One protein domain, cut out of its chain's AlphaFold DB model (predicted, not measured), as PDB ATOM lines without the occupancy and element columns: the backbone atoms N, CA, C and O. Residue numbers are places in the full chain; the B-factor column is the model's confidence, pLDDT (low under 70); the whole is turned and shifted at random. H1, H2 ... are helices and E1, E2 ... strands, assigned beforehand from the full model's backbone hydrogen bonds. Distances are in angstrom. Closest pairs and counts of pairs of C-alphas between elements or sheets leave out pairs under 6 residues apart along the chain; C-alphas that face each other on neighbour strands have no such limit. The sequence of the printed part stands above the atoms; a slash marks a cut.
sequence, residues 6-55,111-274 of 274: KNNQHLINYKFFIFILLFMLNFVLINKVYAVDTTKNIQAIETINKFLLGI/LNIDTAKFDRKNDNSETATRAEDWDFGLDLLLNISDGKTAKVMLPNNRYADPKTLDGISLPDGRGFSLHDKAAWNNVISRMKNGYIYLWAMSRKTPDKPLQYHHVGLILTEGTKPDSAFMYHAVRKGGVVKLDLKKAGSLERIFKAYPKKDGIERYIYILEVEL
ATOM      1  N   LYS A   6     -47.829   2.161  15.858       56.03
ATOM      2  CA  LYS A   6     -46.362   2.338  15.745       56.03
ATOM      3  C   LYS A   6     -45.848   2.376  14.299       56.03
ATOM      4  O   LYS A   6     -44.951   3.160  13.997       56.03
ATOM      5  N   ASN A   7     -46.440   1.598  13.390       57.81
ATOM      6  CA  ASN A   7     -45.992   1.549  11.989       57.81
ATOM      7  C   ASN A   7     -46.289   2.852  11.228       57.81
ATOM      8  O   ASN A   7     -45.480   3.287  10.410       57.81
ATOM      9  N   ASN A   8     -47.394   3.531  11.552       61.38
ATOM     10  CA  ASN A   8     -47.719   4.826  10.950       61.38
ATOM     11  C   ASN A   8     -46.776   5.940  11.423       61.38
ATOM     12  O   ASN A   8     -46.445   6.834  10.646       61.38
ATOM     13  N   GLN A   9     -46.278   5.866  12.659       64.19
ATOM     14  CA  GLN A   9     -45.401   6.892  13.217       64.19
ATOM     15  C   GLN A   9     -44.000   6.882  12.584       64.19
ATOM     16  O   GLN A   9     -43.446   7.942  12.296       64.19
ATOM     17  N   HIS A  10     -43.461   5.700  12.262       67.38
ATOM     18  CA  HIS A  10     -42.214   5.587  11.494       67.38
ATOM     19  C   HIS A  10     -42.352   6.128  10.064       67.38
ATOM     20  O   HIS A  10     -41.454   6.821   9.582       67.38
ATOM     21  N   LEU A  11     -43.488   5.875   9.404       67.31
ATOM     22  CA  LEU A  11     -43.748   6.381   8.055       67.31
ATOM     23  C   LEU A  11     -43.878   7.915   8.024       67.31
ATOM     24  O   LEU A  11     -43.390   8.559   7.095       67.31
ATOM     25  N   ILE A  12     -44.507   8.504   9.050       74.31
ATOM     26  CA  ILE A  12     -44.630   9.961   9.216       74.31
ATOM     27  C   ILE A  12     -43.250  10.595   9.430       74.31
ATOM     28  O   ILE A  12     -42.917  11.561   8.743       74.31
ATOM     29  N   ASN A  13     -42.414  10.017  10.297       77.06
ATOM     30  CA  ASN A  13     -41.060  10.519  10.551       77.06
ATOM     31  C   ASN A  13     -40.172  10.454   9.296       77.06
ATOM     32  O   ASN A  13     -39.421  11.389   9.026       77.06
ATOM     33  N   TYR A  14     -40.294   9.392   8.492       81.38
ATOM     34  CA  TYR A  14     -39.538   9.253   7.246       81.38
ATOM     35  C   TYR A  14     -39.971  10.275   6.182       81.38
ATOM     36  O   TYR A  14     -39.127  10.925   5.565       81.38
ATOM     37  N   LYS A  15     -41.283  10.492   6.010       81.06
ATOM     38  CA  LYS A  15     -41.811  11.529   5.103       81.06
ATOM     39  C   LYS A  15     -41.401  12.937   5.534       81.06
ATOM     40  O   LYS A  15     -41.035  13.747   4.687       81.06
ATOM     41  N   PHE A  16     -41.421  13.215   6.837       83.56
ATOM     42  CA  PHE A  16     -40.979  14.495   7.388       83.56
ATOM     43  C   PHE A  16     -39.478  14.727   7.159       83.56
ATOM     44  O   PHE A  16     -39.081  15.809   6.730       83.56
ATOM     45  N   PHE A  17     -38.648  13.698   7.348       87.25
ATOM     46  CA  PHE A  17     -37.212  13.779   7.079       87.25
ATOM     47  C   PHE A  17     -36.904  14.011   5.592       87.25
ATOM     48  O   PHE A  17     -36.095  14.878   5.265       87.25
ATOM     49  N   ILE A  18     -37.589  13.305   4.681       87.75
ATOM     50  CA  ILE A  18     -37.462  13.539   3.231       87.75
ATOM     51  C   ILE A  18     -37.874  14.969   2.872       87.75
ATOM     52  O   ILE A  18     -37.184  15.620   2.093       87.75
ATOM     53  N   PHE A  19     -38.964  15.479   3.450       88.50
ATOM     54  CA  PHE A  19     -39.403  16.853   3.213       88.50
ATOM     55  C   PHE A  19     -38.344  17.875   3.652       88.50
ATOM     56  O   PHE A  19     -38.021  18.777   2.881       88.50
ATOM     57  N   ILE A  20     -37.749  17.708   4.839       86.88
ATOM     58  CA  ILE A  20     -36.656  18.575   5.311       86.88
ATOM     59  C   ILE A  20     -35.444  18.479   4.382       86.88
ATOM     60  O   ILE A  20     -34.877  19.509   4.022       86.88
ATOM     61  N   LEU A  21     -35.055  17.274   3.960       86.69
ATOM     62  CA  LEU A  21     -33.916  17.086   3.060       86.69
ATOM     63  C   LEU A  21     -34.154  17.759   1.701       86.69
ATOM     64  O   LEU A  21     -33.276  18.461   1.206       86.69
ATOM     65  N   LEU A  22     -35.349  17.602   1.125       85.75
ATOM     66  CA  LEU A  22     -35.737  18.266  -0.120       85.75
ATOM     67  C   LEU A  22     -35.788  19.787   0.044       85.75
ATOM     68  O   LEU A  22     -35.351  20.507  -0.852       85.75
ATOM     69  N   PHE A  23     -36.282  20.290   1.175       87.06
ATOM     70  CA  PHE A  23     -36.282  21.720   1.475       87.06
ATOM     71  C   PHE A  23     -34.855  22.273   1.579       87.06
ATOM     72  O   PHE A  23     -34.544  23.279   0.946       87.06
ATOM     73  N   MET A  24     -33.965  21.588   2.302       83.06
ATOM     74  CA  MET A  24     -32.558  21.976   2.444       83.06
ATOM     75  C   MET A  24     -31.814  21.924   1.105       83.06
ATOM     76  O   MET A  24     -31.071  22.850   0.784       83.06
ATOM     77  N   LEU A  25     -32.047  20.892   0.289       79.12
ATOM     78  CA  LEU A  25     -31.438  20.774  -1.037       79.12
ATOM     79  C   LEU A  25     -31.900  21.908  -1.965       79.12
ATOM     80  O   LEU A  25     -31.072  22.541  -2.619       79.12
ATOM     81  N   ASN A  26     -33.204  22.207  -1.974       72.19
ATOM     82  CA  ASN A  26     -33.748  23.340  -2.722       72.19
ATOM     83  C   ASN A  26     -33.164  24.663  -2.225       72.19
ATOM     84  O   ASN A  26     -32.734  25.474  -3.036       72.19
ATOM     85  N   PHE A  27     -33.078  24.868  -0.910       75.44
ATOM     86  CA  PHE A  27     -32.500  26.078  -0.328       75.44
ATOM     87  C   PHE A  27     -31.035  26.278  -0.744       75.44
ATOM     88  O   PHE A  27     -30.650  27.375  -1.149       75.44
ATOM     89  N   VAL A  28     -30.218  25.220  -0.718       72.44
ATOM     90  CA  VAL A  28     -28.812  25.274  -1.156       72.44
ATOM     91  C   VAL A  28     -28.699  25.575  -2.652       72.44
ATOM     92  O   VAL A  28     -27.904  26.432  -3.040       72.44
ATOM     93  N   LEU A  29     -29.499  24.912  -3.493       68.44
ATOM     94  CA  LEU A  29     -29.508  25.143  -4.942       68.44
ATOM     95  C   LEU A  29     -29.922  26.576  -5.282       68.44
ATOM     96  O   LEU A  29     -29.230  27.247  -6.046       68.44
ATOM     97  N   ILE A  30     -30.997  27.058  -4.659       69.44
ATOM     98  CA  ILE A  30     -31.502  28.422  -4.814       69.44
ATOM     99  C   ILE A  30     -30.411  29.433  -4.442       69.44
ATOM    100  O   ILE A  30     -30.074  30.298  -5.250       69.44
ATOM    101  N   ASN A  31     -29.790  29.291  -3.267       68.38
ATOM    102  CA  ASN A  31     -28.728  30.201  -2.830       68.38
ATOM    103  C   ASN A  31     -27.506  30.175  -3.755       68.38
ATOM    104  O   ASN A  31     -26.908  31.221  -4.004       68.38
ATOM    105  N   LYS A  32     -27.140  29.005  -4.293       67.69
ATOM    106  CA  LYS A  32     -26.017  28.882  -5.228       67.69
ATOM    107  C   LYS A  32     -26.294  29.608  -6.544       67.69
ATOM    108  O   LYS A  32     -25.421  30.330  -7.015       67.69
ATOM    109  N   VAL A  33     -27.488  29.446  -7.116       67.81
ATOM    110  CA  VAL A  33     -27.884  30.144  -8.352       67.81
ATOM    111  C   VAL A  33     -27.901  31.658  -8.124       67.81
ATOM    112  O   VAL A  33     -27.235  32.389  -8.853       67.81
ATOM    113  N   TYR A  34     -28.540  32.124  -7.045       67.81
ATOM    114  CA  TYR A  34     -28.567  33.550  -6.698       67.81
ATOM    115  C   TYR A  34     -27.172  34.154  -6.497       67.81
ATOM    116  O   TYR A  34     -26.925  35.288  -6.916       67.81
ATOM    117  N   ALA A  35     -26.254  33.417  -5.864       70.19
ATOM    118  CA  ALA A  35     -24.880  33.867  -5.675       70.19
ATOM    119  C   ALA A  35     -24.149  34.026  -7.018       70.19
ATOM    120  O   ALA A  35     -23.547  35.071  -7.251       70.19
ATOM    121  N   VAL A  36     -24.258  33.041  -7.918       74.19
ATOM    122  CA  VAL A  36     -23.622  33.079  -9.249       74.19
ATOM    123  C   VAL A  36     -24.124  34.264 -10.075       74.19
ATOM    124  O   VAL A  36     -23.317  35.020 -10.617       74.19
ATOM    125  N   ASP A  37     -25.439  34.464 -10.126       81.44
ATOM    126  CA  ASP A  37     -26.060  35.549 -10.891       81.44
ATOM    127  C   ASP A  37     -25.641  36.927 -10.369       81.44
ATOM    128  O   ASP A  37     -25.321  37.836 -11.138       81.44
ATOM    129  N   THR A  38     -25.576  37.072  -9.045       80.62
ATOM    130  CA  THR A  38     -25.104  38.303  -8.402       80.62
ATOM    131  C   THR A  38     -23.630  38.565  -8.718       80.62
ATOM    132  O   THR A  38     -23.269  39.689  -9.064       80.62
ATOM    133  N   THR A  39     -22.778  37.535  -8.676       86.50
ATOM    134  CA  THR A  39     -21.354  37.658  -9.019       86.50
ATOM    135  C   THR A  39     -21.145  38.090 -10.470       86.50
ATOM    136  O   THR A  39     -20.331  38.983 -10.709       86.50
ATOM    137  N   LYS A  40     -21.897  37.531 -11.430       89.75
ATOM    138  CA  LYS A  40     -21.800  37.917 -12.850       89.75
ATOM    139  C   LYS A  40     -22.085  39.405 -13.059       89.75
ATOM    140  O   LYS A  40     -21.310  40.097 -13.717       89.75
ATOM    141  N   ASN A  41     -23.170  39.918 -12.478       92.81
ATOM    142  CA  ASN A  41     -23.519  41.332 -12.607       92.81
ATOM    143  C   ASN A  41     -22.496  42.260 -11.936       92.81
ATOM    144  O   ASN A  41     -22.149  43.280 -12.529       92.81
ATOM    145  N   ILE A  42     -21.984  41.906 -10.751       91.62
ATOM    146  CA  ILE A  42     -20.931  42.680 -10.069       91.62
ATOM    147  C   ILE A  42     -19.681  42.763 -10.952       91.62
ATOM    148  O   ILE A  42     -19.195  43.857 -11.226       91.62
ATOM    149  N   GLN A  43     -19.217  41.631 -11.487       92.50
ATOM    150  CA  GLN A  43     -18.061  41.596 -12.387       92.50
ATOM    151  C   GLN A  43     -18.293  42.420 -13.660       92.50
ATOM    152  O   GLN A  43     -17.394  43.132 -14.115       92.50
ATOM    153  N   ALA A  44     -19.500  42.371 -14.232       94.62
ATOM    154  CA  ALA A  44     -19.862  43.187 -15.387       94.62
ATOM    155  C   ALA A  44     -19.825  44.691 -15.058       94.62
ATOM    156  O   ALA A  44     -19.254  45.476 -15.817       94.62
ATOM    157  N   ILE A  45     -20.373  45.096 -13.908       95.25
ATOM    158  CA  ILE A  45     -20.348  46.482 -13.416       95.25
ATOM    159  C   ILE A  45     -18.909  46.955 -13.202       95.25
ATOM    160  O   ILE A  45     -18.547  48.033 -13.675       95.25
ATOM    161  N   GLU A  46     -18.081  46.165 -12.521       94.69
ATOM    162  CA  GLU A  46     -16.663  46.464 -12.297       94.69
ATOM    163  C   GLU A  46     -15.911  46.611 -13.619       94.69
ATOM    164  O   GLU A  46     -15.161  47.569 -13.804       94.69
ATOM    165  N   THR A  47     -16.170  45.715 -14.572       93.88
ATOM    166  CA  THR A  47     -15.557  45.742 -15.903       93.88
ATOM    167  C   THR A  47     -15.924  47.019 -16.659       93.88
ATOM    168  O   THR A  47     -15.039  47.714 -17.158       93.88
ATOM    169  N   ILE A  48     -17.208  47.384 -16.708       95.69
ATOM    170  CA  ILE A  48     -17.644  48.624 -17.368       95.69
ATOM    171  C   ILE A  48     -17.046  49.846 -16.664       95.69
ATOM    172  O   ILE A  48     -16.520  50.734 -17.336       95.69
ATOM    173  N   ASN A  49     -17.081  49.894 -15.330       96.06
ATOM    174  CA  ASN A  49     -16.549  51.025 -14.566       96.06
ATOM    175  C   ASN A  49     -15.037  51.192 -14.768       96.06
ATOM    176  O   ASN A  49     -14.560  52.316 -14.879       96.06
ATOM    177  N   LYS A  50     -14.292  50.084 -14.822       94.75
ATOM    178  CA  LYS A  50     -12.835  50.091 -14.972       94.75
ATOM    179  C   LYS A  50     -12.392  50.489 -16.375       94.75
ATOM    180  O   LYS A  50     -11.425  51.233 -16.511       94.75
ATOM    181  N   PHE A  51     -13.050  49.959 -17.404       94.38
ATOM    182  CA  PHE A  51     -12.539  50.049 -18.774       94.38
ATOM    183  C   PHE A  51     -13.288  51.048 -19.655       94.38
ATOM    184  O   PHE A  51     -12.699  51.574 -20.593       94.38
ATOM    185  N   LEU A  52     -14.574  51.307 -19.394       95.81
ATOM    186  CA  LEU A  52     -15.424  52.059 -20.324       95.81
ATOM    187  C   LEU A  52     -15.952  53.375 -19.756       95.81
ATOM    188  O   LEU A  52     -16.151  54.322 -20.515       95.81
ATOM    189  N   LEU A  53     -16.194  53.449 -18.447       97.19
ATOM    190  CA  LEU A  53     -16.736  54.648 -17.812       97.19
ATOM    191  C   LEU A  53     -15.797  55.848 -18.002       97.19
ATOM    192  O   LEU A  53     -14.591  55.756 -17.790       97.19
ATOM    193  N   GLY A  54     -16.362  56.985 -18.406       96.81
ATOM    194  CA  GLY A  54     -15.617  58.217 -18.656       96.81
ATOM    195  C   GLY A  54     -14.923  58.302 -20.018       96.81
ATOM    196  O   GLY A  54     -14.385  59.366 -20.328       96.81
ATOM    197  N   ILE A  55     -14.955  57.259 -20.866       97.12
ATOM    198  CA  ILE A  55     -14.458  57.379 -22.249       97.12
ATOM    199  C   ILE A  55     -15.206  58.531 -22.947       97.12
ATOM    200  O   ILE A  55     -16.442  58.536 -22.917       97.12
ATOM    201  N   LEU A 111     -18.481  38.834 -30.793       89.38
ATOM    202  CA  LEU A 111     -19.203  39.727 -31.694       89.38
ATOM    203  C   LEU A 111     -18.312  40.857 -32.231       89.38
ATOM    204  O   LEU A 111     -17.943  41.786 -31.510       89.38
ATOM    205  N   ASN A 112     -18.016  40.816 -33.530       89.62
ATOM    206  CA  ASN A 112     -17.307  41.894 -34.225       89.62
ATOM    207  C   ASN A 112     -18.248  43.045 -34.641       89.62
ATOM    208  O   ASN A 112     -19.473  42.918 -34.615       89.62
ATOM    209  N   ILE A 113     -17.662  44.179 -35.042       90.31
ATOM    210  CA  ILE A 113     -18.405  45.390 -35.419       90.31
ATOM    211  C   ILE A 113     -19.279  45.168 -36.663       90.31
ATOM    212  O   ILE A 113     -20.393  45.684 -36.691       90.31
ATOM    213  N   ASP A 114     -18.834  44.399 -37.664       87.56
ATOM    214  CA  ASP A 114     -19.626  44.169 -38.886       87.56
ATOM    215  C   ASP A 114     -20.885  43.341 -38.623       87.56
ATOM    216  O   ASP A 114     -21.951  43.646 -39.148       87.56
ATOM    217  N   THR A 115     -20.775  42.334 -37.761       88.25
ATOM    218  CA  THR A 115     -21.913  41.510 -37.335       88.25
ATOM    219  C   THR A 115     -22.838  42.317 -36.440       88.25
ATOM    220  O   THR A 115     -24.055  42.234 -36.568       88.25
ATOM    221  N   ALA A 116     -22.268  43.131 -35.545       89.25
ATOM    222  CA  ALA A 116     -23.055  44.016 -34.710       89.25
ATOM    223  C   ALA A 116     -23.876  44.973 -35.576       89.25
ATOM    224  O   ALA A 116     -25.081  45.012 -35.382       89.25
ATOM    225  N   LYS A 117     -23.260  45.653 -36.557       85.06
ATOM    226  CA  LYS A 117     -23.887  46.682 -37.408       85.06
ATOM    227  C   LYS A 117     -24.833  46.170 -38.499       85.06
ATOM    228  O   LYS A 117     -25.280  46.965 -39.322       85.06
ATOM    229  N   PHE A 118     -25.093  44.867 -38.553       85.25
ATOM    230  CA  PHE A 118     -25.926  44.282 -39.595       85.25
ATOM    231  C   PHE A 118     -27.348  44.862 -39.560       85.25
ATOM    232  O   PHE A 118     -28.049  44.736 -38.557       85.25
ATOM    233  N   ASP A 119     -27.754  45.478 -40.667       82.12
ATOM    234  CA  ASP A 119     -29.101  46.003 -40.873       82.12
ATOM    235  C   ASP A 119     -30.057  44.848 -41.173       82.12
ATOM    236  O   ASP A 119     -29.965  44.199 -42.218       82.12
ATOM    237  N   ARG A 120     -30.964  44.565 -40.240       81.19
ATOM    238  CA  ARG A 120     -31.881  43.427 -40.350       81.19
ATOM    239  C   ARG A 120     -33.028  43.703 -41.306       81.19
ATOM    240  O   ARG A 120     -33.607  42.751 -41.829       81.19
ATOM    241  N   LYS A 121     -33.390  44.972 -41.494       73.12
ATOM    242  CA  LYS A 121     -34.567  45.387 -42.271       73.12
ATOM    243  C   LYS A 121     -34.209  46.027 -43.601       73.12
ATOM    244  O   LYS A 121     -35.102  46.231 -44.421       73.12
ATOM    245  N   ASN A 122     -32.922  46.283 -43.824       70.81
ATOM    246  CA  ASN A 122     -32.408  47.001 -44.980       70.81
ATOM    247  C   ASN A 122     -33.091  48.376 -45.130       70.81
ATOM    248  O   ASN A 122     -33.467  48.773 -46.234       70.81
ATOM    249  N   ASP A 123     -33.319  49.061 -44.003       65.62
ATOM    250  CA  ASP A 123     -34.070  50.321 -43.906       65.62
ATOM    251  C   ASP A 123     -33.222  51.505 -43.404       65.62
ATOM    252  O   ASP A 123     -33.743  52.610 -43.171       65.62
ATOM    253  N   ASN A 124     -31.902  51.322 -43.300       62.97
ATOM    254  CA  ASN A 124     -30.966  52.414 -43.063       62.97
ATOM    255  C   ASN A 124     -31.085  53.501 -44.142       62.97
ATOM    256  O   ASN A 124     -31.223  53.225 -45.332       62.97
ATOM    257  N   SER A 125     -31.025  54.773 -43.729       57.69
ATOM    258  CA  SER A 125     -31.085  55.874 -44.692       57.69
ATOM    259  C   SER A 125     -29.795  55.946 -45.512       57.69
ATOM    260  O   SER A 125     -28.695  55.899 -44.960       57.69
ATOM    261  N   GLU A 126     -29.917  56.169 -46.823       52.69
ATOM    262  CA  GLU A 126     -28.776  56.394 -47.733       52.69
ATOM    263  C   GLU A 126     -27.867  57.557 -47.275       52.69
ATOM    264  O   GLU A 126     -26.695  57.644 -47.638       52.69
ATOM    265  N   THR A 127     -28.390  58.448 -46.429       53.59
ATOM    266  CA  THR A 127     -27.693  59.610 -45.861       53.59
ATOM    267  C   THR A 127     -26.836  59.303 -44.628       53.59
ATOM    268  O   THR A 127     -26.089  60.183 -44.189       53.59
ATOM    269  N   ALA A 128     -26.870  58.082 -44.078       56.25
ATOM    270  CA  ALA A 128     -26.037  57.653 -42.948       56.25
ATOM    271  C   ALA A 128     -24.576  57.385 -43.378       56.25
ATOM    272  O   ALA A 128     -24.000  56.329 -43.126       56.25
ATOM    273  N   THR A 129     -23.947  58.376 -44.018       51.81
ATOM    274  CA  THR A 129     -22.618  58.323 -44.667       51.81
ATOM    275  C   THR A 129     -21.457  57.896 -43.761       51.81
ATOM    276  O   THR A 129     -20.365  57.599 -44.241       51.81
ATOM    277  N   ARG A 130     -21.672  57.854 -42.444       53.06
ATOM    278  CA  ARG A 130     -20.679  57.473 -41.429       53.06
ATOM    279  C   ARG A 130     -21.095  56.261 -40.597       53.06
ATOM    280  O   ARG A 130     -20.503  56.033 -39.543       53.06
ATOM    281  N   ALA A 131     -22.111  55.514 -41.041       55.75
ATOM    282  CA  ALA A 131     -22.823  54.560 -40.189       55.75
ATOM    283  C   ALA A 131     -23.227  55.208 -38.843       55.75
ATOM    284  O   ALA A 131     -23.226  54.558 -37.800       55.75
ATOM    285  N   GLU A 132     -23.486  56.526 -38.868       54.31
ATOM    286  CA  GLU A 132     -23.968  57.282 -37.719       54.31
ATOM    287  C   GLU A 132     -25.357  56.735 -37.393       54.31
ATOM    288  O   GLU A 132     -26.285  56.800 -38.199       54.31
ATOM    289  N   ASP A 133     -25.446  56.112 -36.227       54.50
ATOM    290  CA  ASP A 133     -26.567  55.303 -35.784       54.50
ATOM    291  C   ASP A 133     -27.714  56.187 -35.289       54.50
ATOM    292  O   ASP A 133     -27.756  56.603 -34.129       54.50
ATOM    293  N   TRP A 134     -28.636  56.505 -36.191       52.12
ATOM    294  CA  TRP A 134     -29.916  57.088 -35.800       52.12
ATOM    295  C   TRP A 134     -31.042  56.052 -35.884       52.12
ATOM    296  O   TRP A 134     -32.070  56.224 -35.236       52.12
ATOM    297  N   ASP A 135     -30.818  54.950 -36.595       58.25
ATOM    298  CA  ASP A 135     -31.835  53.974 -36.979       58.25
ATOM    299  C   ASP A 135     -31.471  52.527 -36.635       58.25
ATOM    300  O   ASP A 135     -32.337  51.657 -36.581       58.25
ATOM    301  N   PHE A 136     -30.207  52.283 -36.313       71.00
ATOM    302  CA  PHE A 136     -29.641  50.968 -36.083       71.00
ATOM    303  C   PHE A 136     -29.726  50.548 -34.600       71.00
ATOM    304  O   PHE A 136     -29.508  49.385 -34.268       71.00
ATOM    305  N   GLY A 137     -30.165  51.430 -33.695       85.62
ATOM    306  CA  GLY A 137     -30.240  51.131 -32.266       85.62
ATOM    307  C   GLY A 137     -31.037  49.866 -31.911       85.62
ATOM    308  O   GLY A 137     -30.602  49.097 -31.057       85.62
ATOM    309  N   LEU A 138     -32.175  49.593 -32.564       87.56
ATOM    310  CA  LEU A 138     -32.913  48.344 -32.320       87.56
ATOM    311  C   LEU A 138     -32.171  47.128 -32.889       87.56
ATOM    312  O   LEU A 138     -32.017  46.127 -32.190       87.56
ATOM    313  N   ASP A 139     -31.684  47.218 -34.121       88.12
ATOM    314  CA  ASP A 139     -30.967  46.122 -34.776       88.12
ATOM    315  C   ASP A 139     -29.680  45.762 -34.040       88.12
ATOM    316  O   ASP A 139     -29.404  44.581 -33.843       88.12
ATOM    317  N   LEU A 140     -28.957  46.751 -33.509       91.00
ATOM    318  CA  LEU A 140     -27.810  46.550 -32.629       91.00
ATOM    319  C   LEU A 140     -28.163  45.661 -31.446       91.00
ATOM    320  O   LEU A 140     -27.473  44.681 -31.163       91.00
ATOM    321  N   LEU A 141     -29.237  46.017 -30.743       93.31
ATOM    322  CA  LEU A 141     -29.716  45.290 -29.576       93.31
ATOM    323  C   LEU A 141     -30.067  43.847 -29.943       93.31
ATOM    324  O   LEU A 141     -29.716  42.911 -29.219       93.31
ATOM    325  N   LEU A 142     -30.731  43.662 -31.081       91.94
ATOM    326  CA  LEU A 142     -31.123  42.350 -31.572       91.94
ATOM    327  C   LEU A 142     -29.915  41.517 -32.045       91.94
ATOM    328  O   LEU A 142     -29.863  40.324 -31.767       91.94
ATOM    329  N   ASN A 143     -28.910  42.120 -32.687       91.94
ATOM    330  CA  ASN A 143     -27.669  41.451 -33.108       91.94
ATOM    331  C   ASN A 143     -26.799  41.051 -31.911       91.94
ATOM    332  O   ASN A 143     -26.266  39.941 -31.856       91.94
ATOM    333  N   ILE A 144     -26.701  41.922 -30.905       93.81
ATOM    334  CA  ILE A 144     -25.990  41.636 -29.655       93.81
ATOM    335  C   ILE A 144     -26.656  40.499 -28.873       93.81
ATOM    336  O   ILE A 144     -25.970  39.677 -28.264       93.81
ATOM    337  N   SER A 145     -27.983  40.436 -28.880       94.62
ATOM    338  CA  SER A 145     -28.739  39.394 -28.177       94.62
ATOM    339  C   SER A 145     -28.968  38.131 -29.006       94.62
ATOM    340  O   SER A 145     -29.554  37.174 -28.499       94.62
ATOM    341  N   ASP A 146     -28.501  38.092 -30.256       92.31
ATOM    342  CA  ASP A 146     -28.733  36.945 -31.124       92.31
ATOM    343  C   ASP A 146     -28.132  35.655 -30.543       92.31
ATOM    344  O   ASP A 146     -27.043  35.652 -29.960       92.31
ATOM    345  N   GLY A 147     -28.886  34.559 -30.649       90.94
ATOM    346  CA  GLY A 147     -28.545  33.274 -30.032       90.94
ATOM    347  C   GLY A 147     -28.669  33.215 -28.499       90.94
ATOM    348  O   GLY A 147     -28.322  32.190 -27.913       90.94
ATOM    349  N   LYS A 148     -29.162  34.269 -27.830       92.62
ATOM    350  CA  LYS A 148     -29.395  34.298 -26.374       92.62
ATOM    351  C   LYS A 148     -30.881  34.215 -26.025       92.62
ATOM    352  O   LYS A 148     -31.754  34.550 -26.826       92.62
ATOM    353  N   THR A 149     -31.170  33.815 -24.787       94.19
ATOM    354  CA  THR A 149     -32.508  33.944 -24.200       94.19
ATOM    355  C   THR A 149     -32.795  35.423 -23.960       94.19
ATOM    356  O   THR A 149     -32.185  36.039 -23.083       94.19
ATOM    357  N   ALA A 150     -33.712  35.996 -24.743       95.06
ATOM    358  CA  ALA A 150     -34.047  37.412 -24.680       95.06
ATOM    359  C   ALA A 150     -35.562  37.648 -24.692       95.06
ATOM    360  O   ALA A 150     -36.313  36.915 -25.336       95.06
ATOM    361  N   LYS A 151     -36.013  38.689 -23.989       95.12
ATOM    362  CA  LYS A 151     -37.419  39.119 -23.972       95.12
ATOM    363  C   LYS A 151     -37.541  40.624 -23.780       95.12
ATOM    364  O   LYS A 151     -36.766  41.235 -23.044       95.12
ATOM    365  N   VAL A 152     -38.543  41.223 -24.406       94.88
ATOM    366  CA  VAL A 152     -38.829  42.653 -24.255       94.88
ATOM    367  C   VAL A 152     -39.577  42.884 -22.957       94.88
ATOM    368  O   VAL A 152     -40.605  42.252 -22.716       94.88
ATOM    369  N   MET A 153     -39.076  43.782 -22.113       95.31
ATOM    370  CA  MET A 153     -39.740  44.177 -20.876       95.31
ATOM    371  C   MET A 153     -40.775  45.267 -21.148       95.31
ATOM    372  O   MET A 153     -40.440  46.357 -21.608       95.31
ATOM    373  N   LEU A 154     -42.028  44.991 -20.791       94.81
ATOM    374  CA  LEU A 154     -43.148  45.914 -20.969       94.81
ATOM    375  C   LEU A 154     -43.833  46.198 -19.634       94.81
ATOM    376  O   LEU A 154     -43.821  45.323 -18.765       94.81
ATOM    377  N   PRO A 155     -44.470  47.366 -19.447       94.50
ATOM    378  CA  PRO A 155     -45.220  47.672 -18.231       94.50
ATOM    379  C   PRO A 155     -46.322  46.645 -17.939       94.50
ATOM    380  O   PRO A 155     -46.717  45.860 -18.802       94.50
ATOM    381  N   ASN A 156     -46.850  46.675 -16.715       92.81
ATOM    382  CA  ASN A 156     -47.914  45.779 -16.251       92.81
ATOM    383  C   ASN A 156     -47.512  44.296 -16.282       92.81
ATOM    384  O   ASN A 156     -48.314  43.432 -16.625       92.81
ATOM    385  N   ASN A 157     -46.259  44.000 -15.916       90.31
ATOM    386  CA  ASN A 157     -45.729  42.634 -15.801       90.31
ATOM    387  C   ASN A 157     -45.766  41.827 -17.109       90.31
ATOM    388  O   ASN A 157     -45.761  40.597 -17.084       90.31
ATOM    389  N   ARG A 158     -45.772  42.516 -18.250       93.19
ATOM    390  CA  ARG A 158     -45.777  41.895 -19.572       93.19
ATOM    391  C   ARG A 158     -44.364  41.673 -20.097       93.19
ATOM    392  O   ARG A 158     -43.422  42.391 -19.738       93.19
ATOM    393  N   TYR A 159     -44.266  40.686 -20.979       92.62
ATOM    394  CA  TYR A 159     -43.114  40.427 -21.825       92.62
ATOM    395  C   TYR A 159     -43.582  40.189 -23.257       92.62
ATOM    396  O   TYR A 159     -44.699  39.717 -23.463       92.62
ATOM    397  N   ALA A 160     -42.722  40.491 -24.221       91.06
ATOM    398  CA  ALA A 160     -42.936  40.143 -25.621       91.06
ATOM    399  C   ALA A 160     -41.690  39.464 -26.203       91.06
ATOM    400  O   ALA A 160     -40.573  39.679 -25.721       91.06
ATOM    401  N   ASP A 161     -41.893  38.627 -27.221       89.69
ATOM    402  CA  ASP A 161     -40.803  37.960 -27.929       89.69
ATOM    403  C   ASP A 161     -40.154  38.941 -28.921       89.69
ATOM    404  O   ASP A 161     -40.828  39.361 -29.869       89.69
ATOM    405  N   PRO A 162     -38.863  39.291 -28.759       87.88
ATOM    406  CA  PRO A 162     -38.164  40.212 -29.651       87.88
ATOM    407  C   PRO A 162     -38.156  39.757 -31.115       87.88
ATOM    408  O   PRO A 162     -38.069  40.604 -31.998       87.88
ATOM    409  N   LYS A 163     -38.287  38.454 -31.404       80.06
ATOM    410  CA  LYS A 163     -38.317  37.926 -32.782       80.06
ATOM    411  C   LYS A 163     -39.613  38.244 -33.521       80.06
ATOM    412  O   LYS A 163     -39.638  38.240 -34.746       80.06
ATOM    413  N   THR A 164     -40.685  38.498 -32.779       74.00
ATOM    414  CA  THR A 164     -42.015  38.796 -33.332       74.00
ATOM    415  C   THR A 164     -42.266  40.294 -33.493       74.00
ATOM    416  O   THR A 164     -43.326  40.698 -33.964       74.00
ATOM    417  N   LEU A 165     -41.304  41.128 -33.087       71.69
ATOM    418  CA  LEU A 165     -41.452  42.572 -33.028       71.69
ATOM    419  C   LEU A 165     -40.664  43.230 -34.155       71.69
ATOM    420  O   LEU A 165     -39.448  43.108 -34.256       71.69
ATOM    421  N   ASP A 166     -41.366  44.005 -34.967       66.12
ATOM    422  CA  ASP A 166     -40.790  44.822 -36.033       66.12
ATOM    423  C   ASP A 166     -40.465  46.253 -35.567       66.12
ATOM    424  O   ASP A 166     -40.117  47.111 -36.375       66.12
ATOM    425  N   GLY A 167     -40.612  46.547 -34.273       63.78
ATOM    426  CA  GLY A 167     -40.394  47.877 -33.698       63.78
ATOM    427  C   GLY A 167     -41.420  48.945 -34.101       63.78
ATOM    428  O   GLY A 167     -41.374  50.048 -33.567       63.78
ATOM    429  N   ILE A 168     -42.357  48.659 -35.013       65.62
ATOM    430  CA  ILE A 168     -43.217  49.671 -35.649       65.62
ATOM    431  C   ILE A 168     -44.695  49.284 -35.528       65.62
ATOM    432  O   ILE A 168     -45.489  50.045 -34.955       65.62
ATOM    433  N   SER A 169     -45.071  48.106 -36.023       59.69
ATOM    434  CA  SER A 169     -46.466  47.677 -36.173       59.69
ATOM    435  C   SER A 169     -47.116  47.316 -34.847       59.69
ATOM    436  O   SER A 169     -48.302  47.576 -34.651       59.69
ATOM    437  N   LEU A 170     -46.345  46.782 -33.901       61.94
ATOM    438  CA  LEU A 170     -46.863  46.400 -32.591       61.94
ATOM    439  C   LEU A 170     -46.529  47.468 -31.542       61.94
ATOM    440  O   LEU A 170     -45.364  47.859 -31.437       61.94
ATOM    441  N   PRO A 171     -47.505  47.929 -30.727       69.69
ATOM    442  CA  PRO A 171     -47.241  48.837 -29.607       69.69
ATOM    443  C   PRO A 171     -46.105  48.333 -28.707       69.69
ATOM    444  O   PRO A 171     -45.261  49.112 -28.278       69.69
ATOM    445  N   ASP A 172     -46.037  47.014 -28.531       71.81
ATOM    446  CA  ASP A 172     -45.014  46.311 -27.759       71.81
ATOM    447  C   ASP A 172     -43.608  46.403 -28.366       71.81
ATOM    448  O   ASP A 172     -42.620  46.440 -27.635       71.81
ATOM    449  N   GLY A 173     -43.503  46.512 -29.694       74.06
ATOM    450  CA  GLY A 173     -42.229  46.679 -30.398       74.06
ATOM    451  C   GLY A 173     -41.572  48.031 -30.128       74.06
ATOM    452  O   GLY A 173     -40.351  48.151 -30.171       74.06
ATOM    453  N   ARG A 174     -42.370  49.042 -29.779       83.75
ATOM    454  CA  ARG A 174     -41.892  50.403 -29.482       83.75
ATOM    455  C   ARG A 174     -41.378  50.529 -28.049       83.75
ATOM    456  O   ARG A 174     -40.673  51.486 -27.736       83.75
ATOM    457  N   GLY A 175     -41.739  49.580 -27.184       91.00
ATOM    458  CA  GLY A 175     -41.563  49.673 -25.741       91.00
ATOM    459  C   GLY A 175     -42.660  50.521 -25.093       91.00
ATOM    460  O   GLY A 175     -43.838  50.374 -25.408       91.00
ATOM    461  N   PHE A 176     -42.302  51.406 -24.165       93.81
ATOM    462  CA  PHE A 176     -43.263  52.266 -23.463       93.81
ATOM    463  C   PHE A 176     -42.829  53.731 -23.470       93.81
ATOM    464  O   PHE A 176     -41.693  54.052 -23.812       93.81
ATOM    465  N   SER A 177     -43.745  54.641 -23.130       93.94
ATOM    466  CA  SER A 177     -43.457  56.080 -23.125       93.94
ATOM    467  C   SER A 177     -42.280  56.406 -22.207       93.94
ATOM    468  O   SER A 177     -42.287  56.050 -21.028       93.94
ATOM    469  N   LEU A 178     -41.296  57.148 -22.726       95.31
ATOM    470  CA  LEU A 178     -40.119  57.558 -21.959       95.31
ATOM    471  C   LEU A 178     -40.506  58.329 -20.691       95.31
ATOM    472  O   LEU A 178     -39.798  58.253 -19.695       95.31
ATOM    473  N   HIS A 179     -41.615  59.066 -20.726       95.19
ATOM    474  CA  HIS A 179     -42.070  59.928 -19.633       95.19
ATOM    475  C   HIS A 179     -43.122  59.289 -18.728       95.19
ATOM    476  O   HIS A 179     -43.715  59.987 -17.904       95.19
ATOM    477  N   ASP A 180     -43.395  57.997 -18.884       95.56
ATOM    478  CA  ASP A 180     -44.288  57.273 -17.990       95.56
ATOM    479  C   ASP A 180     -43.508  56.752 -16.774       95.56
ATOM    480  O   ASP A 180     -42.860  55.704 -16.799       95.56
ATOM    481  N   LYS A 181     -43.560  57.516 -15.678       96.06
ATOM    482  CA  LYS A 181     -42.886  57.167 -14.420       96.06
ATOM    483  C   LYS A 181     -43.417  55.863 -13.809       96.06
ATOM    484  O   LYS A 181     -42.646  55.129 -13.196       96.06
ATOM    485  N   ALA A 182     -44.708  55.562 -13.964       96.56
ATOM    486  CA  ALA A 182     -45.296  54.342 -13.418       96.56
ATOM    487  C   ALA A 182     -44.805  53.108 -14.188       96.56
ATOM    488  O   ALA A 182     -44.411  52.115 -13.574       96.56
ATOM    489  N   ALA A 183     -44.735  53.209 -15.517       96.38
ATOM    490  CA  ALA A 183     -44.140  52.193 -16.378       96.38
ATOM    491  C   ALA A 183     -42.670  51.924 -16.026       96.38
ATOM    492  O   ALA A 183     -42.291  50.768 -15.829       96.38
ATOM    493  N   TRP A 184     -41.865  52.980 -15.852       96.81
ATOM    494  CA  TRP A 184     -40.480  52.854 -15.389       96.81
ATOM    495  C   TRP A 184     -40.376  52.106 -14.062       96.81
ATOM    496  O   TRP A 184     -39.624  51.138 -13.963       96.81
ATOM    497  N   ASN A 185     -41.161  52.507 -13.060       94.94
ATOM    498  CA  ASN A 185     -41.160  51.858 -11.749       94.94
ATOM    499  C   ASN A 185     -41.566  50.378 -11.836       94.94
ATOM    500  O   ASN A 185     -40.971  49.541 -11.158       94.94
ATOM    501  N   ASN A 186     -42.546  50.035 -12.680       94.94
ATOM    502  CA  ASN A 186     -42.953  48.647 -12.901       94.94
ATOM    503  C   ASN A 186     -41.865  47.806 -13.591       94.94
ATOM    504  O   ASN A 186     -41.734  46.617 -13.305       94.94
ATOM    505  N   VAL A 187     -41.109  48.384 -14.525       95.81
ATOM    506  CA  VAL A 187     -40.039  47.662 -15.228       95.81
ATOM    507  C   VAL A 187     -38.803  47.516 -14.338       95.81
ATOM    508  O   VAL A 187     -38.312  46.403 -14.167       95.81
ATOM    509  N   ILE A 188     -38.351  48.598 -13.692       95.31
ATOM    510  CA  ILE A 188     -37.169  48.601 -12.811       95.31
ATOM    511  C   ILE A 188     -37.345  47.650 -11.617       95.31
ATOM    512  O   ILE A 188     -36.386  46.995 -11.206       95.31
ATOM    513  N   SER A 189     -38.554  47.537 -11.054       93.06
ATOM    514  CA  SER A 189     -38.817  46.650  -9.908       93.06
ATOM    515  C   SER A 189     -38.693  45.161 -10.236       93.06
ATOM    516  O   SER A 189     -38.524  44.352  -9.326       93.06
ATOM    517  N   ARG A 190     -38.745  44.800 -11.523       93.25
ATOM    518  CA  ARG A 190     -38.619  43.418 -12.008       93.25
ATOM    519  C   ARG A 190     -37.224  43.068 -12.510       93.25
ATOM    520  O   ARG A 190     -36.989  41.911 -12.848       93.25
ATOM    521  N   MET A 191     -36.316  44.039 -12.575       94.62
ATOM    522  CA  MET A 191     -34.933  43.766 -12.943       94.62
ATOM    523  C   MET A 191     -34.258  42.929 -11.851       94.62
ATOM    524  O   MET A 191     -34.355  43.230 -10.662       94.62
ATOM    525  N   LYS A 192     -33.573  41.879 -12.285       92.31
ATOM    526  CA  LYS A 192     -32.859  40.860 -11.513       92.31
ATOM    527  C   LYS A 192     -31.411  40.709 -11.990       92.31
ATOM    528  O   LYS A 192     -31.110  40.990 -13.153       92.31
ATOM    529  N   ASN A 193     -30.565  40.194 -11.097       92.12
ATOM    530  CA  ASN A 193     -29.221  39.721 -11.436       92.12
ATOM    531  C   ASN A 193     -29.283  38.461 -12.308       92.12
ATOM    532  O   ASN A 193     -30.320  37.803 -12.370       92.12
ATOM    533  N   GLY A 194     -28.165  38.133 -12.953       91.69
ATOM    534  CA  GLY A 194     -28.055  37.128 -14.009       91.69
ATOM    535  C   GLY A 194     -28.429  37.673 -15.390       91.69
ATOM    536  O   GLY A 194     -28.448  36.921 -16.357       91.69
ATOM    537  N   TYR A 195     -28.748  38.969 -15.494       95.50
ATOM    538  CA  TYR A 195     -29.259  39.579 -16.719       95.50
ATOM    539  C   TYR A 195     -28.630  40.940 -16.982       95.50
ATOM    540  O   TYR A 195     -28.276  41.696 -16.068       95.50
ATOM    541  N   ILE A 196     -28.562  41.258 -18.267       97.12
ATOM    542  CA  ILE A 196     -28.317  42.585 -18.805       97.12
ATOM    543  C   ILE A 196     -29.591  43.083 -19.476       97.12
ATOM    544  O   ILE A 196     -30.304  42.328 -20.134       97.12
ATOM    545  N   TYR A 197     -29.875  44.369 -19.316       98.06
ATOM    546  CA  TYR A 197     -31.035  45.000 -19.931       98.06
ATOM    547  C   TYR A 197     -30.543  46.000 -20.962       98.06
ATOM    548  O   TYR A 197     -30.183  47.127 -20.622       98.06
ATOM    549  N   LEU A 198     -30.481  45.585 -22.221       97.94
ATOM    550  CA  LEU A 198     -30.139  46.500 -23.301       97.94
ATOM    551  C   LEU A 198     -31.339  47.404 -23.559       97.94
ATOM    552  O   LEU A 198     -32.474  46.935 -23.554       97.94
ATOM    553  N   TRP A 199     -31.120  48.693 -23.783       97.44
ATOM    554  CA  TRP A 199     -32.222  49.605 -24.052       97.44
ATOM    555  C   TRP A 199     -31.938  50.502 -25.243       97.44
ATOM    556  O   TRP A 199     -30.792  50.854 -25.521       97.44
ATOM    557  N   ALA A 200     -33.013  50.873 -25.928       94.44
ATOM    558  CA  ALA A 200     -32.986  51.813 -27.029       94.44
ATOM    559  C   ALA A 200     -34.096  52.846 -26.841       94.44
ATOM    560  O   ALA A 200     -35.241  52.513 -26.533       94.44
ATOM    561  N   MET A 201     -33.747  54.116 -26.999       93.38
ATOM    562  CA  MET A 201     -34.694  55.214 -27.030       93.38
ATOM    563  C   MET A 201     -35.071  55.490 -28.471       93.38
ATOM    564  O   MET A 201     -34.213  55.625 -29.344       93.38
ATOM    565  N   SER A 202     -36.363  55.651 -28.694       89.94
ATOM    566  CA  SER A 202     -36.885  55.974 -30.002       89.94
ATOM    567  C   SER A 202     -37.779  57.197 -29.986       89.94
ATOM    568  O   SER A 202     -38.257  57.646 -28.942       89.94
ATOM    569  N   ARG A 203     -37.954  57.791 -31.162       88.00
ATOM    570  CA  ARG A 203     -38.872  58.907 -31.390       88.00
ATOM    571  C   ARG A 203     -39.475  58.806 -32.778       88.00
ATOM    572  O   ARG A 203     -38.828  58.284 -33.680       88.00
ATOM    573  N   LYS A 204     -40.670  59.352 -32.961       82.38
ATOM    574  CA  LYS A 204     -41.217  59.557 -34.307       82.38
ATOM    575  C   LYS A 204     -40.467  60.696 -35.001       82.38
ATOM    576  O   LYS A 204     -40.129  61.688 -34.348       82.38
ATOM    577  N   THR A 205     -40.210  60.562 -36.297       75.94
ATOM    578  CA  THR A 205     -39.683  61.640 -37.148       75.94
ATOM    579  C   THR A 205     -40.613  61.835 -38.350       75.94
ATOM    580  O   THR A 205     -41.429  60.958 -38.622       75.94
ATOM    581  N   PRO A 206     -40.540  62.974 -39.064       74.19
ATOM    582  CA  PRO A 206     -41.327  63.163 -40.285       74.19
ATOM    583  C   PRO A 206     -41.083  62.065 -41.329       74.19
ATOM    584  O   PRO A 206     -42.019  61.639 -41.995       74.19
ATOM    585  N   ASP A 207     -39.843  61.576 -41.412       71.31
ATOM    586  CA  ASP A 207     -39.411  60.646 -42.459       71.31
ATOM    587  C   ASP A 207     -39.527  59.171 -42.055       71.31
ATOM    588  O   ASP A 207     -39.453  58.295 -42.916       71.31
ATOM    589  N   LYS A 208     -39.682  58.867 -40.756       70.94
ATOM    590  CA  LYS A 208     -39.732  57.489 -40.254       70.94
ATOM    591  C   LYS A 208     -40.748  57.308 -39.126       70.94
ATOM    592  O   LYS A 208     -40.789  58.111 -38.187       70.94
ATOM    593  N   PRO A 209     -41.522  56.205 -39.144       75.25
ATOM    594  CA  PRO A 209     -42.530  55.943 -38.123       75.25
ATOM    595  C   PRO A 209     -41.912  55.784 -36.730       75.25
ATOM    596  O   PRO A 209     -42.560  56.130 -35.743       75.25
ATOM    597  N   LEU A 210     -40.670  55.292 -36.634       79.94
ATOM    598  CA  LEU A 210     -39.921  55.235 -35.386       79.94
ATOM    599  C   LEU A 210     -38.407  55.187 -35.641       79.94
ATOM    600  O   LEU A 210     -37.930  54.317 -36.356       79.94
ATOM    601  N   GLN A 211     -37.663  56.101 -35.020       84.12
ATOM    602  CA  GLN A 211     -36.210  56.230 -35.134       84.12
ATOM    603  C   GLN A 211     -35.525  55.918 -33.790       84.12
ATOM    604  O   GLN A 211     -35.702  56.677 -32.823       84.12
ATOM    605  N   TYR A 212     -34.739  54.836 -33.723       87.25
ATOM    606  CA  TYR A 212     -33.991  54.388 -32.536       87.25
ATOM    607  C   TYR A 212     -32.621  55.075 -32.428       87.25
ATOM    608  O   TYR A 212     -31.582  54.508 -32.738       87.25
ATOM    609  N   HIS A 213     -32.642  56.311 -31.940       86.81
ATOM    610  CA  HIS A 213     -31.532  57.267 -32.016       86.81
ATOM    611  C   HIS A 213     -30.582  57.262 -30.810       86.81
ATOM    612  O   HIS A 213     -29.677  58.095 -30.733       86.81
ATOM    613  N   HIS A 214     -30.836  56.433 -29.796       92.75
ATOM    614  CA  HIS A 214     -29.956  56.344 -28.635       92.75
ATOM    615  C   HIS A 214     -30.054  54.982 -27.974       92.75
ATOM    616  O   HIS A 214     -31.148  54.439 -27.855       92.75
ATOM    617  N   VAL A 215     -28.936  54.462 -27.484       95.44
ATOM    618  CA  VAL A 215     -28.861  53.130 -26.878       95.44
ATOM    619  C   VAL A 215     -28.001  53.122 -25.620       95.44
ATOM    620  O   VAL A 215     -27.173  54.009 -25.386       95.44
ATOM    621  N   GLY A 216     -28.189  52.084 -24.816       97.44
ATOM    622  CA  GLY A 216     -27.374  51.800 -23.648       97.44
ATOM    623  C   GLY A 216     -27.688  50.432 -23.062       97.44
ATOM    624  O   GLY A 216     -28.325  49.584 -23.687       97.44
ATOM    625  N   LEU A 217     -27.243  50.227 -21.829       98.38
ATOM    626  CA  LEU A 217     -27.542  49.028 -21.054       98.38
ATOM    627  C   LEU A 217     -27.861  49.386 -19.605       98.38
ATOM    628  O   LEU A 217     -27.506  50.468 -19.135       98.38
ATOM    629  N   ILE A 218     -28.531  48.485 -18.895       98.31
ATOM    630  CA  ILE A 218     -28.746  48.544 -17.453       98.31
ATOM    631  C   ILE A 218     -28.245  47.237 -16.834       98.31
ATOM    632  O   ILE A 218     -28.467  46.154 -17.381       98.31
ATOM    633  N   LEU A 219     -27.572  47.349 -15.690       96.88
ATOM    634  CA  LEU A 219     -27.160  46.229 -14.843       96.88
ATOM    635  C   LEU A 219     -27.666  46.467 -13.422       96.88
ATOM    636  O   LEU A 219     -27.641  47.597 -12.930       96.88
ATOM    637  N   THR A 220     -28.110  45.410 -12.755       94.81
ATOM    638  CA  THR A 220     -28.485  45.457 -11.340       94.81
ATOM    639  C   THR A 220     -27.324  45.049 -10.444       94.81
ATOM    640  O   THR A 220     -26.451  44.300 -10.868       94.81
ATOM    641  N   GLU A 221     -27.311  45.540  -9.206       87.88
ATOM    642  CA  GLU A 221     -26.300  45.204  -8.198       87.88
ATOM    643  C   GLU A 221     -26.968  44.846  -6.866       87.88
ATOM    644  O   GLU A 221     -27.935  45.501  -6.468       87.88
ATOM    645  N   GLY A 222     -26.419  43.845  -6.168       73.25
ATOM    646  CA  GLY A 222     -26.862  43.418  -4.835       73.25
ATOM    647  C   GLY A 222     -27.767  42.183  -4.852       73.25
ATOM    648  O   GLY A 222     -28.432  41.901  -5.839       73.25
ATOM    649  N   THR A 223     -27.789  41.419  -3.758       60.88
ATOM    650  CA  THR A 223     -28.525  40.137  -3.646       60.88
ATOM    651  C   THR A 223     -30.045  40.303  -3.709       60.88
ATOM    652  O   THR A 223     -30.753  39.453  -4.246       60.88
ATOM    653  N   LYS A 224     -30.544  41.431  -3.205       64.62
ATOM    654  CA  LYS A 224     -31.777  42.071  -3.660       64.62
ATOM    655  C   LYS A 224     -31.303  43.301  -4.418       64.62
ATOM    656  O   LYS A 224     -30.487  44.026  -3.857       64.62
ATOM    657  N   PRO A 225     -31.708  43.512  -5.676       63.62
ATOM    658  CA  PRO A 225     -31.099  44.560  -6.468       63.62
ATOM    659  C   PRO A 225     -31.473  45.916  -5.867       63.62
ATOM    660  O   PRO A 225     -32.583  46.397  -6.082       63.62
ATOM    661  N   ASP A 226     -30.580  46.521  -5.093       74.81
ATOM    662  CA  ASP A 226     -30.804  47.819  -4.446       74.81
ATOM    663  C   ASP A 226     -30.578  48.957  -5.441       74.81
ATOM    664  O   ASP A 226     -31.190  50.020  -5.339       74.81
ATOM    665  N   SER A 227     -29.769  48.688  -6.468       89.38
ATOM    666  CA  SER A 227     -29.455  49.618  -7.548       89.38
ATOM    667  C   SER A 227     -29.770  49.014  -8.914       89.38
ATOM    668  O   SER A 227     -29.694  47.799  -9.124       89.38
ATOM    669  N   ALA A 228     -30.108  49.884  -9.863       95.19
ATOM    670  CA  ALA A 228     -30.188  49.551 -11.283       95.19
ATOM    671  C   ALA A 228     -29.423  50.623 -12.060       95.19
ATOM    672  O   ALA A 228     -29.904  51.741 -12.242       95.19
ATOM    673  N   PHE A 229     -28.202  50.306 -12.477       97.50
ATOM    674  CA  PHE A 229     -27.302  51.263 -13.102       97.50
ATOM    675  C   PHE A 229     -27.498  51.293 -14.611       97.50
ATOM    676  O   PHE A 229     -27.146  50.343 -15.304       97.50
ATOM    677  N   MET A 230     -28.031  52.403 -15.110       98.00
ATOM    678  CA  MET A 230     -28.119  52.732 -16.524       98.00
ATOM    679  C   MET A 230     -26.793  53.320 -17.002       98.00
ATOM    680  O   MET A 230     -26.319  54.325 -16.467       98.00
ATOM    681  N   TYR A 231     -26.223  52.707 -18.031       98.44
ATOM    682  CA  TYR A 231     -25.011  53.150 -18.702       98.44
ATOM    683  C   TYR A 231     -25.304  53.535 -20.151       98.44
ATOM    684  O   TYR A 231     -26.051  52.844 -20.848       98.44
ATOM    685  N   HIS A 232     -24.687  54.622 -20.607       97.31
ATOM    686  CA  HIS A 232     -24.714  55.081 -21.999       97.31
ATOM    687  C   HIS A 232     -23.642  56.135 -22.269       97.31
ATOM    688  O   HIS A 232     -23.162  56.786 -21.341       97.31
ATOM    689  N   ALA A 233     -23.303  56.342 -23.542       96.12
ATOM    690  CA  ALA A 233     -22.430  57.434 -23.963       96.12
ATOM    691  C   ALA A 233     -23.239  58.678 -24.359       96.12
ATOM    692  O   ALA A 233     -24.151  58.591 -25.174       96.12
ATOM    693  N   VAL A 234     -22.892  59.849 -23.829       94.19
ATOM    694  CA  VAL A 234     -23.552  61.129 -24.132       94.19
ATOM    695  C   VAL A 234     -22.537  62.198 -24.528       94.19
ATOM    696  O   VAL A 234     -21.468  62.302 -23.931       94.19
ATOM    697  N   ARG A 235     -22.898  63.062 -25.490       91.38
ATOM    698  CA  ARG A 235     -22.031  64.149 -26.001       91.38
ATOM    699  C   ARG A 235     -21.377  64.987 -24.901       91.38
ATOM    700  O   ARG A 235     -20.204  65.327 -24.992       91.38
ATOM    701  N   LYS A 236     -22.136  65.316 -23.853       88.19
ATOM    702  CA  LYS A 236     -21.667  66.078 -22.688       88.19
ATOM    703  C   LYS A 236     -21.433  65.133 -21.507       88.19
ATOM    704  O   LYS A 236     -22.255  65.088 -20.598       88.19
ATOM    705  N   GLY A 237     -20.353  64.357 -21.546       89.69
ATOM    706  CA  GLY A 237     -19.963  63.491 -20.425       89.69
ATOM    707  C   GLY A 237     -19.244  62.201 -20.809       89.69
ATOM    708  O   GLY A 237     -18.651  61.580 -19.935       89.69
ATOM    709  N   GLY A 238     -19.267  61.809 -22.086       96.38
ATOM    710  CA  GLY A 238     -18.721  60.518 -22.491       96.38
ATOM    711  C   GLY A 238     -19.607  59.372 -22.020       96.38
ATOM    712  O   GLY A 238     -20.827  59.523 -21.944       96.38
ATOM    713  N   VAL A 239     -19.011  58.227 -21.706       97.94
ATOM    714  CA  VAL A 239     -19.713  57.111 -21.063       97.94
ATOM    715  C   VAL A 239     -20.029  57.480 -19.617       97.94
ATOM    716  O   VAL A 239     -19.123  57.699 -18.813       97.94
ATOM    717  N   VAL A 240     -21.314  57.521 -19.276       97.31
ATOM    718  CA  VAL A 240     -21.806  57.886 -17.944       97.31
ATOM    719  C   VAL A 240     -22.621  56.758 -17.319       97.31
ATOM    720  O   VAL A 240     -23.116  55.865 -18.008       97.31
ATOM    721  N   LYS A 241     -22.764  56.831 -15.993       97.06
ATOM    722  CA  LYS A 241     -23.517  55.900 -15.148       97.06
ATOM    723  C   LYS A 241     -24.574  56.672 -14.360       97.06
ATOM    724  O   LYS A 241     -24.261  57.686 -13.735       97.06
ATOM    725  N   LEU A 242     -25.806  56.173 -14.349       95.81
ATOM    726  CA  LEU A 242     -26.922  56.704 -13.568       95.81
ATOM    727  C   LEU A 242     -27.594  55.569 -12.797       95.81
ATOM    728  O   LEU A 242     -27.971  54.565 -13.385       95.81
ATOM    729  N   ASP A 243     -27.791  55.734 -11.493       95.88
ATOM    730  CA  ASP A 243     -28.600  54.802 -10.707       95.88
ATOM    731  C   ASP A 243     -30.086  55.147 -10.832       95.88
ATOM    732  O   ASP A 243     -30.525  56.186 -10.339       95.88
ATOM    733  N   LEU A 244     -30.860  54.283 -11.485       95.69
ATOM    734  CA  LEU A 244     -32.289  54.470 -11.730       95.69
ATOM    735  C   LEU A 244     -33.145  54.364 -10.467       95.69
ATOM    736  O   LEU A 244     -34.258  54.888 -10.460       95.69
ATOM    737  N   LYS A 245     -32.651  53.710  -9.408       92.88
ATOM    738  CA  LYS A 245     -33.382  53.563  -8.140       92.88
ATOM    739  C   LYS A 245     -33.172  54.749  -7.202       92.88
ATOM    740  O   LYS A 245     -33.959  54.952  -6.277       92.88
ATOM    741  N   LYS A 246     -32.168  55.589  -7.471       94.44
ATOM    742  CA  LYS A 246     -31.935  56.824  -6.723       94.44
ATOM    743  C   LYS A 246     -33.037  57.854  -6.985       94.44
ATOM    744  O   LYS A 246     -33.416  58.124  -8.126       94.44
ATOM    745  N   ALA A 247     -33.509  58.490  -5.912       92.62
ATOM    746  CA  ALA A 247     -34.494  59.562  -5.993       92.62
ATOM    747  C   ALA A 247     -34.032  60.681  -6.948       92.62
ATOM    748  O   ALA A 247     -32.892  61.146  -6.879       92.62
ATOM    749  N   GLY A 248     -34.923  61.112  -7.845       93.44
ATOM    750  CA  GLY A 248     -34.643  62.162  -8.826       93.44
ATOM    751  C   GLY A 248     -33.983  61.686 -10.127       93.44
ATOM    752  O   GLY A 248     -33.825  62.488 -11.049       93.44
ATOM    753  N   SER A 249     -33.560  60.422 -10.240       94.12
ATOM    754  CA  SER A 249     -32.842  59.945 -11.431       94.12
ATOM    755  C   SER A 249     -33.710  59.913 -12.688       94.12
ATOM    756  O   SER A 249     -33.258  60.366 -13.742       94.12
ATOM    757  N   LEU A 250     -34.963  59.462 -12.591       95.31
ATOM    758  CA  LEU A 250     -35.894  59.481 -13.726       95.31
ATOM    759  C   LEU A 250     -36.200  60.917 -14.166       95.31
ATOM    760  O   LEU A 250     -36.211  61.216 -15.356       95.31
ATOM    761  N   GLU A 251     -36.341  61.844 -13.221       95.75
ATOM    762  CA  GLU A 251     -36.555  63.263 -13.505       95.75
ATOM    763  C   GLU A 251     -35.369  63.875 -14.267       95.75
ATOM    764  O   GLU A 251     -35.569  64.702 -15.159       95.75
ATOM    765  N   ARG A 252     -34.130  63.437 -13.988       93.75
ATOM    766  CA  ARG A 252     -32.947  63.845 -14.767       93.75
ATOM    767  C   ARG A 252     -33.014  63.339 -16.206       93.75
ATOM    768  O   ARG A 252     -32.690  64.108 -17.112       93.75
ATOM    769  N   ILE A 253     -33.475  62.105 -16.430       93.75
ATOM    770  CA  ILE A 253     -33.708  61.568 -17.782       93.75
ATOM    771  C   ILE A 253     -34.785  62.396 -18.489       93.75
ATOM    772  O   ILE A 253     -34.574  62.862 -19.606       93.75
ATOM    773  N   PHE A 254     -35.913  62.656 -17.828       94.62
ATOM    774  CA  PHE A 254     -37.018  63.418 -18.419       94.62
ATOM    775  C   PHE A 254     -36.602  64.848 -18.765       94.62
ATOM    776  O   PHE A 254     -36.998  65.366 -19.805       94.62
ATOM    777  N   LYS A 255     -35.760  65.475 -17.934       92.94
ATOM    778  CA  LYS A 255     -35.197  66.805 -18.196       92.94
ATOM    779  C   LYS A 255     -34.213  66.804 -19.367       92.94
ATOM    780  O   LYS A 255     -34.186  67.768 -20.126       92.94
ATOM    781  N   ALA A 256     -33.411  65.750 -19.519       90.00
ATOM    782  CA  ALA A 256     -32.497  65.604 -20.654       90.00
ATOM    783  C   ALA A 256     -33.249  65.369 -21.976       90.00
ATOM    784  O   ALA A 256     -32.802  65.822 -23.030       90.00
ATOM    785  N   TYR A 257     -34.413  64.721 -21.912       90.94
ATOM    786  CA  TYR A 257     -35.254  64.394 -23.061       90.94
ATOM    787  C   TYR A 257     -36.686  64.909 -22.855       90.94
ATOM    788  O   TYR A 257     -37.599  64.102 -22.700       90.94
ATOM    789  N   PRO A 258     -36.926  66.232 -22.842       89.75
ATOM    790  CA  PRO A 258     -38.223  66.794 -22.469       89.75
ATOM    791  C   PRO A 258     -39.331  66.405 -23.453       89.75
ATOM    792  O   PRO A 258     -39.085  66.282 -24.661       89.75
ATOM    793  N   LYS A 259     -40.567  66.266 -22.950       86.38
ATOM    794  CA  LYS A 259     -41.760  66.226 -23.809       86.38
ATOM    795  C   LYS A 259     -41.771  67.480 -24.679       86.38
ATOM    796  O   LYS A 259     -41.543  68.581 -24.184       86.38
ATOM    797  N   LYS A 260     -41.985  67.294 -25.976       84.12
ATOM    798  CA  LYS A 260     -42.215  68.375 -26.935       84.12
ATOM    799  C   LYS A 260     -43.461  68.008 -27.721       84.12
ATOM    800  O   LYS A 260     -43.630  66.830 -28.039       84.12
ATOM    801  N   ASP A 261     -44.293  68.993 -28.020       76.06
ATOM    802  CA  ASP A 261     -45.509  68.770 -28.796       76.06
ATOM    803  C   ASP A 261     -45.161  68.117 -30.138       76.06
ATOM    804  O   ASP A 261     -44.183  68.483 -30.792       76.06
ATOM    805  N   GLY A 262     -45.908  67.071 -30.492       73.94
ATOM    806  CA  GLY A 262     -45.672  66.275 -31.699       73.94
ATOM    807  C   GLY A 262     -44.458  65.332 -31.663       73.94
ATOM    808  O   GLY A 262     -44.273  64.580 -32.614       73.94
ATOM    809  N   ILE A 263     -43.644  65.312 -30.596       82.44
ATOM    810  CA  ILE A 263     -42.486  64.406 -30.474       82.44
ATOM    811  C   ILE A 263     -42.707  63.416 -29.332       82.44
ATOM    812  O   ILE A 263     -42.309  63.633 -28.181       82.44
ATOM    813  N   GLU A 264     -43.297  62.281 -29.685       86.56
ATOM    814  CA  GLU A 264     -43.421  61.131 -28.796       86.56
ATOM    815  C   GLU A 264     -42.086  60.387 -28.709       86.56
ATOM    816  O   GLU A 264     -41.444  60.116 -29.727       86.56
ATOM    817  N   ARG A 265     -41.666  60.071 -27.479       91.62
ATOM    818  CA  ARG A 265     -40.461  59.286 -27.206       91.62
ATOM    819  C   ARG A 265     -40.819  58.019 -26.465       91.62
ATOM    820  O   ARG A 265     -41.578  58.063 -25.495       91.62
ATOM    821  N   TYR A 266     -40.200  56.929 -26.880       93.12
ATOM    822  CA  TYR A 266     -40.374  55.625 -26.268       93.12
ATOM    823  C   TYR A 266     -39.031  55.074 -25.812       93.12
ATOM    824  O   TYR A 266     -37.971  55.506 -26.273       93.12
ATOM    825  N   ILE A 267     -39.086  54.132 -24.881       95.38
ATOM    826  CA  ILE A 267     -37.950  53.326 -24.474       95.38
ATOM    827  C   ILE A 267     -38.303  51.850 -24.607       95.38
ATOM    828  O   ILE A 267     -39.284  51.363 -24.045       95.38
ATOM    829  N   TYR A 268     -37.471  51.158 -25.370       94.75
ATOM    830  CA  TYR A 268     -37.468  49.719 -25.539       94.75
ATOM    831  C   TYR A 268     -36.411  49.121 -24.614       94.75
ATOM    832  O   TYR A 268     -35.293  49.634 -24.564       94.75
ATOM    833  N   ILE A 269     -36.753  48.062 -23.879       97.06
ATOM    834  CA  ILE A 269     -35.842  47.386 -22.948       97.06
ATOM    835  C   ILE A 269     -35.872  45.888 -23.236       97.06
ATOM    836  O   ILE A 269     -36.922  45.257 -23.150       97.06
ATOM    837  N   LEU A 270     -34.712  45.328 -23.551       96.56
ATOM    838  CA  LEU A 270     -34.487  43.924 -23.847       96.56
ATOM    839  C   LEU A 270     -33.732  43.275 -22.687       96.56
ATOM    840  O   LEU A 270     -32.557  43.565 -22.473       96.56
ATOM    841  N   GLU A 271     -34.407  42.406 -21.938       97.50
ATOM    842  CA  GLU A 271     -33.781  41.546 -20.928       97.50
ATOM    843  C   GLU A 271     -33.068  40.395 -21.644       97.50
ATOM    844  O   GLU A 271     -33.701  39.680 -22.422       97.50
ATOM    845  N   VAL A 272     -31.772  40.219 -21.373       97.19
ATOM    846  CA  VAL A 272     -30.917  39.163 -21.935       97.19
ATOM    847  C   VAL A 272     -30.156  38.483 -20.801       97.19
ATOM    848  O   VAL A 272     -29.625  39.154 -19.917       97.19
ATOM    849  N   GLU A 273     -30.115  37.155 -20.808       94.00
ATOM    850  CA  GLU A 273     -29.366  36.364 -19.822       94.00
ATOM    851  C   GLU A 273     -27.841  36.511 -20.018       94.00
ATOM    852  O   GLU A 273     -27.350  36.423 -21.151       94.00
ATOM    853  N   LEU A 274     -27.108  36.757 -18.920       89.69
ATOM    854  CA  LEU A 274     -25.643  36.916 -18.884       89.69
ATOM    855  C   LEU A 274     -24.906  35.573 -18.828       89.69
ATOM    856  O   LEU A 274     -25.170  34.769 -17.902       89.69
TER     857      LEU A 274
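AT A GLANCE: This is residues 6 to 55 and 111 to 274 of the 274 residues of an uncharacterized protein of Desulfovibrio litoralis DSM 11393 (UniProt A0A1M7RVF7). A compact head built on one strongly twisted seven-stranded sheet, with the long helix H1 as a handle whose residues 6 to 30 stick out, so that the whole spans 85 A along its longest axis where the body without them spans 50 A. Residues 37 to 49 of H1 and the short H3 cover one face of the sheet, and H5 packs on the opposite face. The printed part has 214 residues, of mixed class, in the order H1 H2 H3 E1 E2 H4 H5 E3 E4 E5 E6 H6 E7. The sheet, antiparallel throughout, runs E2 E1 E7 E3 E4 E5 E6. The whole is loose, with a radius of gyration of the C-alphas of 21.4 A and spans of 85 by 37 by 35 A.

HOW THE PARTS SIT: Across the sheet stand E2 (residues 158 to 160), E1 (150 to 154), E7 (265 to 273), E3 (195 to 203), E4 (211 to 221), E5 (227 to 234) and E6 (238 to 243). Hairpins join E1 and E2, E3 and E4, E4 and E5, and E5 and E6; E3 to E6 form a meander, each strand the antiparallel neighbour of the one before. Within hydrogen-bond range are N 152 and O 160 of E1 and E2, 2.9 A, N 153 and O 269 of E1 and E7, 2.8 A, N 270 and O 198 of E7 and E3, 2.8 A, N 218 and O 197 of E4 and E3, 2.7 A, N 229 and O 219 of E5 and E4, 2.8 A, and N 230 and O 242 of E5 and E6, 2.8 A. E4 bends by 51 degrees at residue 214. H1, residues 6 to 51, is on the sheet at a height of 5.9 A; its closest C-alphas to E4 are Ile 42 and Glu 221, 6.2 A. H3, residues 137 to 144, on the same face, runs along the strands, at 2 degrees to E7 on the local plane; Leu 141 and Leu 270 are its closest C-alphas to E7, 7.6 A. H2, residues 113 to 116, touches H3, closest at C-alphas 116 and 143, 5.5 A. H5, residues 181 to 188, is on the opposite face; its closest C-alphas to E1 are Val 187 and Met 153, 6.6 A. H6, residues 249 to 256, only grazes the sheet and is close to but not clearly touching H5, with C-alphas 181 and 250 closest at 7.4 A. H4, residues 171 to 174, is on the sheet; Arg 174 and Tyr 268 are its closest C-alphas to E7, 6.0 A. In H1, H3, H5 and H6 every O i to N i+4 pair is within hydrogen-bond range; H2 and H4 are too short for one.

IN THESE COORDINATES: H1 measures 67.9 A from C-alpha 6 at (-46.362, 2.338, 15.745) to C-alpha 51 at (-12.539, 50.049, -18.774). E4 measures 30.7 A, E7 26.5 A, E3 26.1 A and E5 21.0 A. E7 ends with C-alpha 273 at (-29.366, 36.364, -19.822).

THE WHOLE: The C-alphas of Lys 6 and Thr 127 are the two farthest apart, 86.2 A. Residues 56 to 110 are not printed, and C-alphas 55 and 111 are 20.6 A apart across the cut. The link from H2 to H3, 20 residues, is long. The mean pLDDT of the printed part is 85.1; residues 6 to 11, 29 to 34, 123 to 135, 166 to 171 and 223 to 225 are under 70.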